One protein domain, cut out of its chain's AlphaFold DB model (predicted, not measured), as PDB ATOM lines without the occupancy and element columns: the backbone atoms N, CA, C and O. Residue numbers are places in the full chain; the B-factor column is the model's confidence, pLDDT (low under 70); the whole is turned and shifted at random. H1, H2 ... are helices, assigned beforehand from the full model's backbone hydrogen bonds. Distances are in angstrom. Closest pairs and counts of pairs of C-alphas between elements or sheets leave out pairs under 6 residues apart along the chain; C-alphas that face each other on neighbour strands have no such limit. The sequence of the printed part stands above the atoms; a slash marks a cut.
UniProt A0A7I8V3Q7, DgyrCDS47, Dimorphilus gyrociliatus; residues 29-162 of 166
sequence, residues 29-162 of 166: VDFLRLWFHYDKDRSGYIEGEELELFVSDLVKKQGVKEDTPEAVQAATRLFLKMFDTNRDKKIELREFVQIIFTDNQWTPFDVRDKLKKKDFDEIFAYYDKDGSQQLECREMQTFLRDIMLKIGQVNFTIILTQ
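Overview. This is residues 29 to 162 of the 166 residues of the protein "DgyrCDS47" of Dimorphilus gyrociliatus (UniProt A0A7I8V3Q7). Two helix pairs, H2 crossed with H3 and the helical hairpin of H5 and H6, lie at opposite ends of the domain, with H1 and H4 between them. Residues 157 to 162, of which 157 to 161 belong to H7, stick out. The printed part has 134 residues with seven named helices, H1 to H7 in order, and no named strand: all helix. It is compact, with a radius of gyration of the C-alphas of 15.4 A and spans of 41 by 32 by 29 A.

Arrangement. Start with H1, residues 29 to 38, which touches H2, residues 48 to 61, at a steep tilt of 51 degrees; their closest C-alphas, Tyr 38 and Glu 50, are 5.5 A apart. H2 touches H3, residues 69 to 83, about perpendicular at 81 degrees, closest at C-alphas 56 and 72, 5.6 A. With Phe 83 alone H3 touches H4, residues 93 to 101; C-alphas 83 and 95 are 5.9 A apart. Further on, H5, residues 117 to 127, and H6, residues 137 to 150, touch as a hairpin at 43 degrees, closest at C-alphas 127 and 143, 6.4 A. H7, residues 156 to 161, touches no helix. Every O i to N i+4 pair is within hydrogen-bond range in H1, H2, H3 and H5, against 4 of 5 in H4, 8 of 10 in H6 and 0 of 2 in H7, where O i to N i+3 gives 0 of 3.

Along the chain. Find C-alpha 29 at (3.509, 40.787, 59.152), where H1 begins. H2 spans 20.3 A, H3 20.7 A and H6 20.1 A. H7 ends at C-alpha 161, (-0.209, 24.094, 61.343).

Size, cuts and confidence. The printed part has no cut; the link H4 to H5 is long. Mean pLDDT of H7 is 42.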
ATOM      1  N   VAL A  29       4.068  42.121  59.415       60.84
ATOM      2  CA  VAL A  29       3.509  40.787  59.152       60.84
ATOM      3  C   VAL A  29       2.141  40.834  58.475       60.84
ATOM      4  O   VAL A  29       1.897  40.081  57.539       60.84
ATOM      5  N   ASP A  30       1.245  41.705  58.927       67.44
ATOM      6  CA  ASP A  30      -0.088  41.843  58.335       67.44
ATOM      7  C   ASP A  30      -0.018  42.515  56.962       67.44
ATOM      8  O   ASP A  30      -0.793  42.191  56.065       67.44
ATOM      9  N   PHE A  31       0.969  43.385  56.769       67.62
ATOM     10  CA  PHE A  31       1.248  43.996  55.478       67.62
ATOM     11  C   PHE A  31       1.866  43.003  54.477       67.62
ATOM     12  O   PHE A  31       1.505  42.978  53.307       67.62
ATOM     13  N   LEU A  32       2.723  42.096  54.940       70.38
ATOM     14  CA  LEU A  32       3.288  41.012  54.128       70.38
ATOM     15  C   LEU A  32       2.256  39.921  53.815       70.38
ATOM     16  O   LEU A  32       2.280  39.314  52.748       70.38
ATOM     17  N   ARG A  33       1.291  39.696  54.712       71.44
ATOM     18  CA  ARG A  33       0.103  38.888  54.398       71.44
ATOM     19  C   ARG A  33      -0.725  39.525  53.291       71.44
ATOM     20  O   ARG A  33      -1.259  38.801  52.461       71.44
ATOM     21  N   LEU A  34      -0.830  40.855  53.289       74.31
ATOM     22  CA  LEU A  34      -1.505  41.594  52.231       74.31
ATOM     23  C   LEU A  34      -0.777  41.404  50.898       74.31
ATOM     24  O   LEU A  34      -1.427  41.064  49.922       74.31
ATOM     25  N   TRP A  35       0.552  41.515  50.880       77.94
ATOM     26  CA  TRP A  35       1.363  41.229  49.694       77.94
ATOM     27  C   TRP A  35       1.025  39.866  49.076       77.94
ATOM     28  O   TRP A  35       0.551  39.800  47.948       77.94
ATOM     29  N   PHE A  36       1.146  38.785  49.854       75.75
ATOM     30  CA  PHE A  36       0.850  37.428  49.373       75.75
ATOM     31  C   PHE A  36      -0.613  37.174  49.026       75.75
ATOM     32  O   PHE A  36      -0.937  36.160  48.408       75.75
ATOM     33  N   HIS A  37      -1.516  38.027  49.495       80.31
ATOM     34  CA  HIS A  37      -2.910  37.931  49.111       80.31
ATOM     35  C   HIS A  37      -3.125  38.393  47.666       80.31
ATOM     36  O   HIS A  37      -3.979  37.828  46.979       80.31
ATOM     37  N   TYR A  38      -2.368  39.404  47.227       82.06
ATOM     38  CA  TYR A  38      -2.515  40.002  45.900       82.06
ATOM     39  C   TYR A  38      -1.534  39.446  44.870       82.06
ATOM     40  O   TYR A  38      -1.977  39.245  43.751       82.06
ATOM     41  N   ASP A  39      -0.293  39.125  45.250       83.06
ATOM     42  CA  ASP A  39       0.681  38.378  44.429       83.06
ATOM     43  C   ASP A  39       0.258  36.894  44.357       83.06
ATOM     44  O   ASP A  39       0.745  36.026  45.094       83.06
ATOM     45  N   LYS A  40      -0.774  36.617  43.551       79.31
ATOM     46  CA  LYS A  40      -1.431  35.304  43.457       79.31
ATOM     47  C   LYS A  40      -0.597  34.328  42.657       79.31
ATOM     48  O   LYS A  40      -0.586  33.135  42.976       79.31
ATOM     49  N   ASP A  41       0.050  34.822  41.611       80.56
ATOM     50  CA  ASP A  41       0.937  34.020  40.782       80.56
ATOM     51  C   ASP A  41       2.300  33.775  41.445       80.56
ATOM     52  O   ASP A  41       3.039  32.888  41.006       80.56
ATOM     53  N   ARG A  42       2.576  34.459  42.567       75.81
ATOM     54  CA  ARG A  42       3.852  34.410  43.282       75.81
ATOM     55  C   ARG A  42       4.980  34.757  42.330       75.81
ATOM     56  O   ARG A  42       5.990  34.059  42.329       75.81
ATOM     57  N   SER A  43       4.797  35.774  41.503       79.50
ATOM     58  CA  SER A  43       5.836  36.317  40.634       79.50
ATOM     59  C   SER A  43       6.831  37.175  41.413       79.50
ATOM     60  O   SER A  43       7.949  37.387  40.944       79.50
ATOM     61  N   GLY A  44       6.454  37.633  42.612       78.19
ATOM     62  CA  GLY A  44       7.218  38.623  43.365       78.19
ATOM     63  C   GLY A  44       6.961  40.059  42.903       78.19
ATOM     64  O   GLY A  44       7.679  40.970  43.327       78.19
ATOM     65  N   TYR A  45       5.917  40.258  42.097       84.50
ATOM     66  CA  TYR A  45       5.434  41.547  41.627       84.50
ATOM     67  C   TYR A  45       3.927  41.630  41.858       84.50
ATOM     68  O   TYR A  45       3.230  40.628  41.789       84.50
ATOM     69  N   ILE A  46       3.416  42.833  42.106       85.38
ATOM     70  CA  ILE A  46       1.980  43.108  41.995       85.38
ATOM     71  C   ILE A  46       1.776  43.914  40.714       85.38
ATOM     72  O   ILE A  46       2.176  45.080  40.634       85.38
ATOM     73  N   GLU A  47       1.160  43.298  39.707       88.00
ATOM     74  CA  GLU A  47       0.983  43.896  38.382       88.00
ATOM     75  C   GLU A  47      -0.385  43.600  37.761       88.00
ATOM     76  O   GLU A  47      -1.133  42.734  38.213       88.00
ATOM     77  N   GLY A  48      -0.736  44.353  36.716       87.75
ATOM     78  CA  GLY A  48      -1.959  44.122  35.943       87.75
ATOM     79  C   GLY A  48      -3.217  44.052  36.816       87.75
ATOM     80  O   GLY A  48      -3.536  44.999  37.535       87.75
ATOM     81  N   GLU A  49      -3.923  42.920  36.750       86.06
ATOM     82  CA  GLU A  49      -5.165  42.685  37.498       86.06
ATOM     83  C   GLU A  49      -4.939  42.654  39.020       86.06
ATOM     84  O   GLU A  49      -5.786  43.122  39.781       86.06
ATOM     85  N   GLU A  50      -3.787  42.171  39.489       88.62
ATOM     86  CA  GLU A  50      -3.465  42.113  40.920       88.62
ATOM     87  C   GLU A  50      -3.328  43.516  41.514       88.62
ATOM     88  O   GLU A  50      -3.838  43.797  42.603       88.62
ATOM     89  N   LEU A  51      -2.704  44.420  40.756       87.12
ATOM     90  CA  LEU A  51      -2.560  45.821  41.132       87.12
ATOM     91  C   LEU A  51      -3.908  46.549  41.137       87.12
ATOM     92  O   LEU A  51      -4.193  47.312  42.062       87.12
ATOM     93  N   GLU A  52      -4.755  46.315  40.134       84.56
ATOM     94  CA  GLU A  52      -6.099  46.899  40.082       84.56
ATOM     95  C   GLU A  52      -6.962  46.446  41.268       84.56
ATOM     96  O   GLU A  52      -7.637  47.272  41.893       84.56
ATOM     97  N   LEU A  53      -6.887  45.163  41.637       84.38
ATOM     98  CA  LEU A  53      -7.573  44.615  42.807       84.38
ATOM     99  C   LEU A  53      -7.038  45.209  44.114       84.38
ATOM    100  O   LEU A  53      -7.826  45.630  44.964       84.38
ATOM    101  N   PHE A  54      -5.713  45.303  44.258       82.88
ATOM    102  CA  PHE A  54      -5.073  45.910  45.423       82.88
ATOM    103  C   PHE A  54      -5.528  47.360  45.630       82.88
ATOM    104  O   PHE A  54      -5.946  47.748  46.726       82.88
ATOM    105  N   VAL A  55      -5.487  48.167  44.568       81.12
ATOM    106  CA  VAL A  55      -5.848  49.586  44.631       81.12
ATOM    107  C   VAL A  55      -7.354  49.774  44.815       81.12
ATOM    108  O   VAL A  55      -7.754  50.630  45.604       81.12
ATOM    109  N   SER A  56      -8.203  48.974  44.161       80.69
ATOM    110  CA  SER A  56      -9.658  49.034  44.370       80.69
ATOM    111  C   SER A  56     -10.012  48.775  45.839       80.69
ATOM    112  O   SER A  56     -10.768  49.540  46.446       80.69
ATOM    113  N   ASP A  57      -9.401  47.763  46.460       78.69
ATOM    114  CA  ASP A  57      -9.608  47.471  47.879       78.69
ATOM    115  C   ASP A  57      -9.066  48.577  48.797       78.69
ATOM    116  O   ASP A  57      -9.658  48.865  49.846       78.69
ATOM    117  N   LEU A  58      -7.975  49.241  48.405       74.00
ATOM    118  CA  LEU A  58      -7.420  50.391  49.120       74.00
ATOM    119  C   LEU A  58      -8.372  51.600  49.085       74.00
ATOM    120  O   LEU A  58      -8.660  52.200  50.122       74.00
ATOM    121  N   VAL A  59      -8.903  51.926  47.905       71.69
ATOM    122  CA  VAL A  59      -9.825  53.049  47.668       71.69
ATOM    123  C   VAL A  59     -11.153  52.838  48.401       71.69
ATOM    124  O   VAL A  59     -11.627  53.741  49.095       71.69
ATOM    125  N   LYS A  60     -11.706  51.618  48.343       71.56
ATOM    126  CA  LYS A  60     -12.901  51.218  49.108       71.56
ATOM    127  C   LYS A  60     -12.719  51.438  50.609       71.56
ATOM    128  O   LYS A  60     -13.632  51.921  51.281       71.56
ATOM    129  N   LYS A  61     -11.537  51.118  51.145       63.56
ATOM    130  CA  LYS A  61     -11.216  51.310  52.568       63.56
ATOM    131  C   LYS A  61     -11.101  52.778  52.968       63.56
ATOM    132  O   LYS A  61     -11.487  53.110  54.088       63.56
ATOM    133  N   GLN A  62     -10.636  53.658  52.080       61.28
ATOM    134  CA  GLN A  62     -10.588  55.102  52.345       61.28
ATOM    135  C   GLN A  62     -11.978  55.773  52.355       61.28
ATOM    136  O   GLN A  62     -12.093  56.967  52.619       61.28
ATOM    137  N   GLY A  63     -13.057  55.011  52.134       59.34
ATOM    138  CA  GLY A  63     -14.429  55.511  52.205       59.34
ATOM    139  C   GLY A  63     -14.888  56.232  50.938       59.34
ATOM    140  O   GLY A  63     -15.934  56.886  50.957       59.34
ATOM    141  N   VAL A  64     -14.139  56.100  49.839       60.47
ATOM    142  CA  VAL A  64     -14.566  56.571  48.520       60.47
ATOM    143  C   VAL A  64     -15.733  55.689  48.071       60.47
ATOM    144  O   VAL A  64     -15.598  54.479  47.915       60.47
ATOM    145  N   LYS A  65     -16.918  56.296  47.942       54.16
ATOM    146  CA  LYS A  65     -18.186  55.592  47.671       54.16
ATOM    147  C   LYS A  65     -18.352  55.138  46.219       54.16
ATOM    148  O   LYS A  65     -19.255  54.352  45.946       54.16
ATOM    149  N   GLU A  66     -17.515  55.628  45.311       57.09
ATOM    150  CA  GLU A  66     -17.607  55.352  43.880       57.09
ATOM    151  C   GLU A  66     -16.432  54.478  43.434       57.09
ATOM    152  O   GLU A  66     -15.331  54.958  43.177       57.09
ATOM    153  N   ASP A  67     -16.686  53.171  43.358       62.97
ATOM    154  CA  ASP A  67     -15.815  52.166  42.733       62.97
ATOM    155  C   ASP A  67     -16.057  52.164  41.215       62.97
ATOM    156  O   ASP A  67     -16.501  51.173  40.637       62.97
ATOM    157  N   THR A  68     -15.885  53.321  40.571       77.62
ATOM    158  CA  THR A  68     -15.942  53.392  39.107       77.62
ATOM    159  C   THR A  68     -14.604  52.932  38.524       77.62
ATOM    160  O   THR A  68     -13.554  53.218  39.112       77.62
ATOM    161  N   PRO A  69     -14.597  52.250  37.364       78.06
ATOM    162  CA  PRO A  69     -13.358  51.869  36.682       78.06
ATOM    163  C   PRO A  69     -12.406  53.057  36.483       78.06
ATOM    164  O   PRO A  69     -11.190  52.925  36.615       78.06
ATOM    165  N   GLU A  70     -12.953  54.247  36.236       81.50
ATOM    166  CA  GLU A  70     -12.197  55.483  36.064       81.50
ATOM    167  C   GLU A  70     -11.529  55.946  37.365       81.50
ATOM    168  O   GLU A  70     -10.377  56.393  37.335       81.50
ATOM    169  N   ALA A  71     -12.220  55.827  38.506       78.50
ATOM    170  CA  ALA A  71     -11.676  56.166  39.817       78.50
ATOM    171  C   ALA A  71     -10.570  55.188  40.234       78.50
ATOM    172  O   ALA A  71      -9.513  55.632  40.686       78.50
ATOM    173  N   VAL A  72     -10.773  53.884  40.011       80.25
ATOM    174  CA  VAL A  72      -9.749  52.858  40.262       80.25
ATOM    175  C   VAL A  72      -8.530  53.116  39.387       80.25
ATOM    176  O   VAL A  72      -7.430  53.229  39.911       80.25
ATOM    177  N   GLN A  73      -8.699  53.347  38.083       83.69
ATOM    178  CA  GLN A  73      -7.571  53.677  37.208       83.69
ATOM    179  C   GLN A  73      -6.843  54.961  37.619       83.69
ATOM    180  O   GLN A  73      -5.616  55.037  37.529       83.69
ATOM    181  N   ALA A  74      -7.569  56.001  38.040       83.38
ATOM    182  CA  ALA A  74      -6.952  57.231  38.525       83.38
ATOM    183  C   ALA A  74      -6.141  56.984  39.803       83.38
ATOM    184  O   ALA A  74      -5.004  57.450  39.893       83.38
ATOM    185  N   ALA A  75      -6.684  56.208  40.741       81.12
ATOM    186  CA  ALA A  75      -5.982  55.795  41.947       81.12
ATOM    187  C   ALA A  75      -4.763  54.920  41.625       81.12
ATOM    188  O   ALA A  75      -3.697  55.174  42.171       81.12
ATOM    189  N   THR A  76      -4.865  53.981  40.682       85.25
ATOM    190  CA  THR A  76      -3.750  53.119  40.261       85.25
ATOM    191  C   THR A  76      -2.620  53.942  39.662       85.25
ATOM    192  O   THR A  76      -1.459  53.753  40.013       85.25
ATOM    193  N   ARG A  77      -2.939  54.931  38.816       84.62
ATOM    194  CA  ARG A  77      -1.933  55.859  38.273       84.62
ATOM    195  C   ARG A  77      -1.239  56.669  39.366       84.62
ATOM    196  O   ARG A  77      -0.035  56.894  39.276       84.62
ATOM    197  N   LEU A  78      -1.984  57.137  40.368       82.69
ATOM    198  CA  LEU A  78      -1.417  57.880  41.496       82.69
ATOM    199  C   LEU A  78      -0.555  56.977  42.379       82.69
ATOM    200  O   LEU A  78       0.530  57.391  42.773       82.69
ATOM    201  N   PHE A  79      -1.006  55.747  42.619       82.94
ATOM    202  CA  PHE A  79      -0.284  54.731  43.369       82.94
ATOM    203  C   PHE A  79       1.061  54.407  42.711       82.94
ATOM    204  O   PHE A  79       2.103  54.599  43.335       82.94
ATOM    205  N   LEU A  80       1.054  54.042  41.424       85.44
ATOM    206  CA  LEU A  80       2.275  53.811  40.646       85.44
ATOM    207  C   LEU A  80       3.186  55.044  40.685       85.44
ATOM    208  O   LEU A  80       4.346  54.947  41.051       85.44
ATOM    209  N   LYS A  81       2.661  56.248  40.441       84.50
ATOM    210  CA  LYS A  81       3.482  57.472  40.446       84.50
ATOM    211  C   LYS A  81       4.251  57.707  41.756       84.50
ATOM    212  O   LYS A  81       5.287  58.372  41.724       84.50
ATOM    213  N   MET A  82       3.728  57.255  42.893       77.06
ATOM    214  CA  MET A  82       4.372  57.453  44.194       77.06
ATOM    215  C   MET A  82       5.320  56.322  44.577       77.06
ATOM    216  O   MET A  82       6.245  56.572  45.347       77.06
ATOM    217  N   PHE A  83       5.073  55.106  44.090       78.81
ATOM    218  CA  PHE A  83       5.690  53.899  44.639       78.81
ATOM    219  C   PHE A  83       6.460  53.069  43.616       78.81
ATOM    220  O   PHE A  83       7.518  52.555  43.967       78.81
ATOM    221  N   ASP A  84       5.989  53.022  42.370       85.25
ATOM    222  CA  ASP A  84       6.716  52.459  41.231       85.25
ATOM    223  C   ASP A  84       7.876  53.411  40.878       85.25
ATOM    224  O   ASP A  84       7.739  54.426  40.182       85.25
ATOM    225  N   THR A  85       9.024  53.131  41.488       80.94
ATOM    226  CA  THR A  85      10.232  53.954  41.441       80.94
ATOM    227  C   THR A  85      11.013  53.668  40.164       80.94
ATOM    228  O   THR A  85      11.611  54.588  39.594       80.94
ATOM    229  N   ASN A  86      10.998  52.412  39.706       83.06
ATOM    230  CA  ASN A  86      11.679  51.972  38.489       83.06
ATOM    231  C   ASN A  86      10.853  52.252  37.201       83.06
ATOM    232  O   ASN A  86      11.417  52.274  36.104       83.06
ATOM    233  N   ARG A  87       9.563  52.594  37.342       85.19
ATOM    234  CA  ARG A  87       8.578  52.917  36.292       85.19
ATOM    235  C   ARG A  87       8.251  51.761  35.354       85.19
ATOM    236  O   ARG A  87       7.945  51.996  34.177       85.19
ATOM    237  N   ASP A  88       8.306  50.534  35.845       87.75
ATOM    238  CA  ASP A  88       7.979  49.340  35.068       87.75
ATOM    239  C   ASP A  88       6.476  48.992  35.082       87.75
ATOM    240  O   ASP A  88       6.046  48.104  34.339       87.75
ATOM    241  N   LYS A  89       5.661  49.767  35.819       87.88
ATOM    242  CA  LYS A  89       4.216  49.571  36.059       87.88
ATOM    243  C   LYS A  89       3.879  48.349  36.908       87.88
ATOM    244  O   LYS A  89       2.715  47.939  36.953       87.88
ATOM    245  N   LYS A  90       4.877  47.786  37.561       88.38
ATOM    246  CA  LYS A  90       4.778  46.713  38.529       88.38
ATOM    247  C   LYS A  90       5.140  47.319  39.876       88.38
ATOM    248  O   LYS A  90       5.666  48.423  39.969       88.38
ATOM    249  N   ILE A  91       4.760  46.633  40.938       86.50
ATOM    250  CA  ILE A  91       5.222  46.988  42.273       86.50
ATOM    251  C   ILE A  91       6.077  45.835  42.737       86.50
ATOM    252  O   ILE A  91       5.567  44.727  42.887       86.50
ATOM    253  N   GLU A  92       7.359  46.097  42.956       84.56
ATOM    254  CA  GLU A  92       8.286  45.141  43.553       84.56
ATOM    255  C   GLU A  92       8.086  45.072  45.073       84.56
ATOM    256  O   GLU A  92       7.687  46.050  45.712       84.56
ATOM    257  N   LEU A  93       8.447  43.950  45.709       77.94
ATOM    258  CA  LEU A  93       8.354  43.828  47.173       77.94
ATOM    259  C   LEU A  93       9.152  44.929  47.891       77.94
ATOM    260  O   LEU A  93       8.740  45.427  48.939       77.94
ATOM    261  N   ARG A  94      10.291  45.340  47.325       76.69
ATOM    262  CA  ARG A  94      11.111  46.428  47.865       76.69
ATOM    263  C   ARG A  94      10.376  47.768  47.829       76.69
ATOM    264  O   ARG A  94      10.374  48.487  48.827       76.69
ATOM    265  N   GLU A  95       9.736  48.087  46.711       81.62
ATOM    266  CA  GLU A  95       8.910  49.287  46.552       81.62
ATOM    267  C   GLU A  95       7.695  49.238  47.482       81.62
ATOM    268  O   GLU A  95       7.375  50.212  48.168       81.62
ATOM    269  N   PHE A  96       7.095  48.055  47.615       77.88
ATOM    270  CA  PHE A  96       6.000  47.783  48.534       77.88
ATOM    271  C   PHE A  96       6.384  47.971  49.999       77.88
ATOM    272  O   PHE A  96       5.610  48.507  50.783       77.88
ATOM    273  N   VAL A  97       7.590  47.587  50.403       73.81
ATOM    274  CA  VAL A  97       8.055  47.829  51.772       73.81
ATOM    275  C   VAL A  97       8.510  49.276  51.959       73.81
ATOM    276  O   VAL A  97       8.313  49.860  53.023       73.81
ATOM    277  N   GLN A  98       9.029  49.929  50.923       73.12
ATOM    278  CA  GLN A  98       9.308  51.360  50.979       73.12
ATOM    279  C   GLN A  98       8.020  52.172  51.220       73.12
ATOM    280  O   GLN A  98       8.076  53.151  51.966       73.12
ATOM    281  N   ILE A  99       6.863  51.738  50.695       72.81
ATOM    282  CA  ILE A  99       5.538  52.308  51.017       72.81
ATOM    283  C   ILE A  99       5.299  52.330  52.531       72.81
ATOM    284  O   ILE A  99       4.897  53.361  53.059       72.81
ATOM    285  N   ILE A 100       5.601  51.233  53.234       66.06
ATOM    286  CA  ILE A 100       5.423  51.084  54.693       66.06
ATOM    287  C   ILE A 100       6.187  52.163  55.462       66.06
ATOM    288  O   ILE A 100       5.676  52.731  56.423       66.06
ATOM    289  N   PHE A 101       7.428  52.425  55.055       66.00
ATOM    290  CA  PHE A 101       8.311  53.374  55.731       66.00
ATOM    291  C   PHE A 101       8.125  54.817  55.266       66.00
ATOM    292  O   PHE A 101       8.762  55.721  55.812       66.00
ATOM    293  N   THR A 102       7.298  55.040  54.248       64.25
ATOM    294  CA  THR A 102       7.043  56.371  53.715       64.25
ATOM    295  C   THR A 102       5.811  56.940  54.404       64.25
ATOM    296  O   THR A 102       4.699  56.468  54.189       64.25
ATOM    297  N   ASP A 103       6.011  57.978  55.212       58.12
ATOM    298  CA  ASP A 103       4.930  58.741  55.835       58.12
ATOM    299  C   ASP A 103       4.184  59.533  54.749       58.12
ATOM    300  O   ASP A 103       4.635  60.588  54.294       58.12
ATOM    301  N   ASN A 104       3.102  58.961  54.222       58.62
ATOM    302  CA  ASN A 104       2.288  59.584  53.190       58.62
ATOM    303  C   ASN A 104       0.796  59.329  53.426       58.62
ATOM    304  O   ASN A 104       0.379  58.322  53.977       58.62
ATOM    305  N   GLN A 105      -0.030  60.245  52.933       57.09
ATOM    306  CA  GLN A 105      -1.492  60.214  53.059       57.09
ATOM    307  C   GLN A 105      -2.191  59.030  52.351       57.09
ATOM    308  O   GLN A 105      -3.406  58.881  52.472       57.09
ATOM    309  N   TRP A 106      -1.463  58.210  51.585       58.12
ATOM    310  CA  TRP A 106      -2.006  57.054  50.862       58.12
ATOM    311  C   TRP A 106      -1.840  55.741  51.613       58.12
ATOM    312  O   TRP A 106      -2.534  54.780  51.281       58.12
ATOM    313  N   THR A 107      -0.976  55.685  52.627       54.19
ATOM    314  CA  THR A 107      -0.886  54.529  53.509       54.19
ATOM    315  C   THR A 107      -2.023  54.604  54.533       54.19
ATOM    316  O   THR A 107      -1.990  55.414  55.454       54.19
ATOM    317  N   PRO A 108      -3.057  53.741  54.458       52.66
ATOM    318  CA  PRO A 108      -4.040  53.624  55.539       52.66
ATOM    319  C   PRO A 108      -3.443  52.937  56.783       52.66
ATOM    320  O   PRO A 108      -4.165  52.618  57.727       52.66
ATOM    321  N   PHE A 109      -2.144  52.633  56.746       53.62
ATOM    322  CA  PHE A 109      -1.421  51.816  57.698       53.62
ATOM    323  C   PHE A 109      -0.601  52.738  58.604       53.62
ATOM    324  O   PHE A 109       0.402  53.294  58.174       53.62
ATOM    325  N   ASP A 110      -1.005  52.876  59.865       51.00
ATOM    326  CA  ASP A 110      -0.151  53.474  60.894       51.00
ATOM    327  C   ASP A 110       0.839  52.384  61.339       51.00
ATOM    328  O   ASP A 110       0.549  51.558  62.215       51.00
ATOM    329  N   VAL A 111       1.971  52.284  60.635       53.56
ATOM    330  CA  VAL A 111       2.995  51.257  60.881       53.56
ATOM    331  C   VAL A 111       3.816  51.675  62.097       53.56
ATOM    332  O   VAL A 111       4.940  52.158  62.005       53.56
ATOM    333  N   ARG A 112       3.227  51.529  63.284       47.69
ATOM    334  CA  ARG A 112       3.833  51.968  64.551       47.69
ATOM    335  C   ARG A 112       4.859  51.021  65.161       47.69
ATOM    336  O   ARG A 112       5.376  51.330  66.233       47.69
ATOM    337  N   ASP A 113       5.211  49.910  64.517       50.97
ATOM    338  CA  ASP A 113       6.113  48.933  65.130       50.97
ATOM    339  C   ASP A 113       7.508  48.863  64.514       50.97
ATOM    340  O   ASP A 113       7.681  48.381  63.402       50.97
ATOM    341  N   LYS A 114       8.473  49.281  65.351       54.19
ATOM    342  CA  LYS A 114       9.875  48.860  65.598       54.19
ATOM    343  C   LYS A 114      10.822  48.473  64.460       54.19
ATOM    344  O   LYS A 114      12.025  48.557  64.696       54.19
ATOM    345  N   LEU A 115      10.360  48.033  63.296       62.25
ATOM    346  CA  LEU A 115      11.238  47.721  62.179       62.25
ATOM    347  C   LEU A 115      11.740  49.048  61.615       62.25
ATOM    348  O   LEU A 115      10.963  49.836  61.084       62.25
ATOM    349  N   LYS A 116      13.025  49.353  61.783       70.62
ATOM    350  CA  LYS A 116      13.606  50.535  61.145       70.62
ATOM    351  C   LYS A 116      13.926  50.181  59.702       70.62
ATOM    352  O   LYS A 116      14.308  49.048  59.421       70.62
ATOM    353  N   LYS A 117      13.887  51.174  58.808       71.94
ATOM    354  CA  LYS A 117      14.357  51.011  57.423       71.94
ATOM    355  C   LYS A 117      15.742  50.347  57.364       71.94
ATOM    356  O   LYS A 117      15.944  49.429  56.591       71.94
ATOM    357  N   LYS A 118      16.645  50.724  58.277       74.44
ATOM    358  CA  LYS A 118      17.968  50.100  58.417       74.44
ATOM    359  C   LYS A 118      17.911  48.594  58.716       74.44
ATOM    360  O   LYS A 118      18.668  47.841  58.122       74.44
ATOM    361  N   ASP A 119      17.036  48.158  59.625       75.31
ATOM    362  CA  ASP A 119      16.900  46.734  59.965       75.31
ATOM    363  C   ASP A 119      16.342  45.941  58.775       75.31
ATOM    364  O   ASP A 119      16.742  44.803  58.542       75.31
ATOM    365  N   PHE A 120      15.435  46.555  58.006       75.44
ATOM    366  CA  PHE A 120      14.952  45.994  56.749       75.44
ATOM    367  C   PHE A 120      16.078  45.881  55.717       75.44
ATOM    368  O   PHE A 120      16.286  44.794  55.198       75.44
ATOM    369  N   ASP A 121      16.821  46.962  55.466       76.75
ATOM    370  CA  ASP A 121      17.903  47.000  54.476       76.75
ATOM    371  C   ASP A 121      18.997  45.959  54.791       76.75
ATOM    372  O   ASP A 121      19.495  45.293  53.886       76.75
ATOM    373  N   GLU A 122      19.339  45.764  56.073       78.88
ATOM    374  CA  GLU A 122      20.308  44.748  56.516       78.88
ATOM    375  C   GLU A 122      19.833  43.317  56.239       78.88
ATOM    376  O   GLU A 122      20.611  42.485  55.771       78.88
ATOM    377  N   ILE A 123      18.563  43.015  56.528       75.19
ATOM    378  CA  ILE A 123      17.999  41.691  56.246       75.19
ATOM    379  C   ILE A 123      17.860  41.516  54.733       75.19
ATOM    380  O   ILE A 123      18.226  40.475  54.207       75.19
ATOM    381  N   PHE A 124      17.393  42.537  54.018       75.12
ATOM    382  CA  PHE A 124      17.202  42.489  52.573       75.12
ATOM    383  C   PHE A 124      18.520  42.189  51.857       75.12
ATOM    384  O   PHE A 124      18.575  41.245  51.082       75.12
ATOM    385  N   ALA A 125      19.604  42.888  52.206       77.19
ATOM    386  CA  ALA A 125      20.932  42.661  51.632       77.19
ATOM    387  C   ALA A 125      21.513  41.262  51.923       77.19
ATOM    388  O   ALA A 125      22.370  40.784  51.187       77.19
ATOM    389  N   TYR A 126      21.081  40.597  52.999       78.50
ATOM    390  CA  TYR A 126      21.489  39.215  53.276       78.50
ATOM    391  C   TYR A 126      20.833  38.210  52.316       78.50
ATOM    392  O   TYR A 126      21.426  37.170  52.005       78.50
ATOM    393  N   TYR A 127      19.609  38.510  51.877       72.75
ATOM    394  CA  TYR A 127      18.825  37.648  50.996       72.75
ATOM    395  C   TYR A 127      19.023  37.985  49.514       72.75
ATOM    396  O   TYR A 127      19.137  37.063  48.720       72.75
ATOM    397  N   ASP A 128      19.189  39.259  49.166       76.38
ATOM    398  CA  ASP A 128      19.551  39.755  47.831       76.38
ATOM    399  C   ASP A 128      21.048  39.516  47.538       76.38
ATOM    400  O   ASP A 128      21.868  40.435  47.472       76.38
ATOM    401  N   LYS A 129      21.446  38.239  47.458       70.00
ATOM    402  CA  LYS A 129      22.860  37.832  47.332       70.00
ATOM    403  C   LYS A 129      23.476  38.175  45.984       70.00
ATOM    404  O   LYS A 129      24.699  38.291  45.894       70.00
ATOM    405  N   ASP A 130      22.655  38.259  44.949       73.06
ATOM    406  CA  ASP A 130      23.081  38.619  43.603       73.06
ATOM    407  C   ASP A 130      23.066  40.140  43.373       73.06
ATOM    408  O   ASP A 130      23.582  40.605  42.354       73.06
ATOM    409  N   GLY A 131      22.555  40.916  44.337       69.19
ATOM    410  CA  GLY A 131      22.442  42.369  44.243       69.19
ATOM    411  C   GLY A 131      21.464  42.810  43.156       69.19
ATOM    412  O   GLY A 131      21.579  43.933  42.652       69.19
ATOM    413  N   SER A 132      20.538  41.930  42.768       69.38
ATOM    414  CA  SER A 132      19.480  42.219  41.804       69.38
ATOM    415  C   SER A 132      18.499  43.265  42.326       69.38
ATOM    416  O   SER A 132      17.778  43.865  41.529       69.38
ATOM    417  N   GLN A 133      18.503  43.532  43.640       69.69
ATOM    418  CA  GLN A 133      17.486  44.307  44.355       69.69
ATOM    419  C   GLN A 133      16.109  43.642  44.325       69.69
ATOM    420  O   GLN A 133      15.109  44.265  44.689       69.69
ATOM    421  N   GLN A 134      16.074  42.366  43.947       65.56
ATOM    422  CA  GLN A 134      14.882  41.551  43.846       65.56
ATOM    423  C   GLN A 134      15.025  40.369  44.798       65.56
ATOM    424  O   GLN A 134      16.099  39.810  44.984       65.56
ATOM    425  N   LEU A 135      13.922  40.000  45.442       65.88
ATOM    426  CA  LEU A 135      13.867  38.770  46.220       65.88
ATOM    427  C   LEU A 135      13.093  37.752  45.405       65.88
ATOM    428  O   LEU A 135      11.880  37.893  45.233       65.88
ATOM    429  N   GLU A 136      13.782  36.715  44.935       64.38
ATOM    430  CA  GLU A 136      13.107  35.597  44.294       64.38
ATOM    431  C   GLU A 136      12.101  34.966  45.266       64.38
ATOM    432  O   GLU A 136      12.289  34.915  46.485       64.38
ATOM    433  N   CYS A 137      11.026  34.400  44.728       57.44
ATOM    434  CA  CYS A 137       9.887  33.886  45.496       57.44
ATOM    435  C   CYS A 137      10.286  32.824  46.535       57.44
ATOM    436  O   CYS A 137       9.627  32.650  47.565       57.44
ATOM    437  N   ARG A 138      11.383  32.103  46.267       63.12
ATOM    438  CA  ARG A 138      11.965  31.117  47.181       63.12
ATOM    439  C   ARG A 138      12.670  31.778  48.370       63.12
ATOM    440  O   ARG A 138      12.533  31.287  49.488       63.12
ATOM    441  N   GLU A 139      13.388  32.870  48.142       68.06
ATOM    442  CA  GLU A 139      14.115  33.625  49.169       68.06
ATOM    443  C   GLU A 139      13.168  34.500  49.989       68.06
ATOM    444  O   GLU A 139      13.347  34.654  51.198       68.06
ATOM    445  N   MET A 140      12.083  34.959  49.363       66.69
ATOM    446  CA  MET A 140      11.036  35.765  49.977       66.69
ATOM    447  C   MET A 140      10.443  35.103  51.230       66.69
ATOM    448  O   MET A 140      10.308  35.740  52.267       66.69
ATOM    449  N   GLN A 141      10.148  33.803  51.215       62.47
ATOM    450  CA  GLN A 141       9.595  33.125  52.400       62.47
ATOM    451  C   GLN A 141      10.574  33.104  53.588       62.47
ATOM    452  O   GLN A 141      10.162  33.209  54.747       62.47
ATOM    453  N   THR A 142      11.875  32.970  53.317       72.25
ATOM    454  CA  THR A 142      12.916  32.954  54.355       72.25
ATOM    455  C   THR A 142      13.208  34.362  54.866       72.25
ATOM    456  O   THR A 142      13.256  34.571  56.075       72.25
ATOM    457  N   PHE A 143      13.269  35.337  53.962       74.00
ATOM    458  CA  PHE A 143      13.350  36.756  54.279       74.00
ATOM    459  C   PHE A 143      12.265  37.187  55.273       74.00
ATOM    460  O   PHE A 143      12.543  37.817  56.293       74.00
ATOM    461  N   LEU A 144      11.022  36.774  55.027       67.69
ATOM    462  CA  LEU A 144       9.891  37.140  55.876       67.69
ATOM    463  C   LEU A 144       9.924  36.435  57.224       67.69
ATOM    464  O   LEU A 144       9.627  37.060  58.240       67.69
ATOM    465  N   ARG A 145      10.337  35.164  57.258       69.56
ATOM    466  CA  ARG A 145      10.606  34.472  58.522       69.56
ATOM    467  C   ARG A 145      11.613  35.264  59.359       69.56
ATOM    468  O   ARG A 145      11.376  35.457  60.549       69.56
ATOM    469  N   ASP A 146      12.690  35.743  58.756       72.00
ATOM    470  CA  ASP A 146      13.754  36.436  59.479       72.00
ATOM    471  C   ASP A 146      13.367  37.853  59.901       72.00
ATOM    472  O   ASP A 146      13.673  38.250  61.028       72.00
ATOM    473  N   ILE A 147      12.599  38.579  59.083       71.62
ATOM    474  CA  ILE A 147      11.946  39.822  59.513       71.62
ATOM    475  C   ILE A 147      11.057  39.554  60.729       71.62
ATOM    476  O   ILE A 147      11.153  40.275  61.721       71.62
ATOM    477  N   MET A 148      10.232  38.503  60.693       64.19
ATOM    478  CA  MET A 148       9.337  38.132  61.798       64.19
ATOM    479  C   MET A 148      10.096  37.768  63.080       64.19
ATOM    480  O   MET A 148       9.670  38.129  64.182       64.19
ATOM    481  N   LEU A 149      11.247  37.107  62.946       67.12
ATOM    482  CA  LEU A 149      12.147  36.828  64.064       67.12
ATOM    483  C   LEU A 149      12.774  38.116  64.617       67.12
ATOM    484  O   LEU A 149      12.813  38.298  65.835       67.12
ATOM    485  N   LYS A 150      13.215  39.039  63.750       67.25
ATOM    486  CA  LYS A 150      13.876  40.292  64.150       67.25
ATOM    487  C   LYS A 150      12.933  41.263  64.863       67.25
ATOM    488  O   LYS A 150      13.341  41.909  65.826       67.25
ATOM    489  N   ILE A 151      11.668  41.336  64.446       62.66
ATOM    490  CA  ILE A 151      10.643  42.176  65.098       62.66
ATOM    491  C   ILE A 151      10.126  41.588  66.426       62.66
ATOM    492  O   ILE A 151       9.319  42.225  67.103       62.66
ATOM    493  N   GLY A 152      10.575  40.390  66.823       57.69
ATOM    494  CA  GLY A 152      10.205  39.755  68.091       57.69
ATOM    495  C   GLY A 152       8.785  39.175  68.133       57.69
ATOM    496  O   GLY A 152       8.290  38.867  69.217       57.69
ATOM    497  N   GLN A 153       8.120  39.000  66.985       53.91
ATOM    498  CA  GLN A 153       6.838  38.296  66.896       53.91
ATOM    499  C   GLN A 153       7.082  36.791  66.719       53.91
ATOM    500  O   GLN A 153       7.046  36.251  65.615       53.91
ATOM    501  N   VAL A 154       7.371  36.089  67.816       45.88
ATOM    502  CA  VAL A 154       7.694  34.655  67.771       45.88
ATOM    503  C   VAL A 154       6.430  33.796  67.899       45.88
ATOM    504  O   VAL A 154       5.803  33.770  68.955       45.88
ATOM    505  N   ASN A 155       6.078  33.068  66.831       43.22
ATOM    506  CA  ASN A 155       5.913  31.599  66.811       43.22
ATOM    507  C   ASN A 155       5.410  31.122  65.432       43.22
ATOM    508  O   ASN A 155       4.211  31.063  65.157       43.22
ATOM    509  N   PHE A 156       6.352  30.723  64.571       44.62
ATOM    510  CA  PHE A 156       6.109  30.186  63.221       44.62
ATOM    511  C   PHE A 156       5.309  28.867  63.228       44.62
ATOM    512  O   PHE A 156       4.719  28.483  62.219       44.62
ATOM    513  N   THR A 157       5.242  28.186  64.376       38.84
ATOM    514  CA  THR A 157       4.542  26.906  64.540       38.84
ATOM    515  C   THR A 157       3.033  27.023  64.316       38.84
ATOM    516  O   THR A 157       2.427  26.054  63.880       38.84
ATOM    517  N   ILE A 158       2.415  28.189  64.547       45.00
ATOM    518  CA  ILE A 158       0.948  28.334  64.461       45.00
ATOM    519  C   ILE A 158       0.477  28.623  63.025       45.00
ATOM    520  O   ILE A 158      -0.572  28.135  62.621       45.00
ATOM    521  N   ILE A 159       1.262  29.343  62.215       44.66
ATOM    522  CA  ILE A 159       0.812  29.800  60.884       44.66
ATOM    523  C   ILE A 159       0.817  28.663  59.848       44.66
ATOM    524  O   ILE A 159      -0.015  28.662  58.949       44.66
ATOM    525  N   LEU A 160       1.709  27.674  59.984       39.78
ATOM    526  CA  LEU A 160       1.754  26.526  59.065       39.78
ATOM    527  C   LEU A 160       0.937  25.313  59.534       39.78
ATOM    528  O   LEU A 160       0.621  24.456  58.714       39.78
ATOM    529  N   THR A 161       0.595  25.220  60.824       36.44
ATOM    530  CA  THR A 161      -0.209  24.094  61.343       36.44
ATOM    531  C   THR A 161      -1.704  24.387  61.383       36.44
ATOM    532  O   THR A 161      -2.494  23.451  61.288       36.44
ATOM    533  N   GLN A 162      -2.121  25.656  61.432       37.56
ATOM    534  CA  GLN A 162      -3.513  26.022  61.174       37.56
ATOM    535  C   GLN A 162      -3.707  26.291  59.686       37.56
ATOM    536  O   GLN A 162      -3.848  27.424  59.229       37.56
TER     537      GLN A 162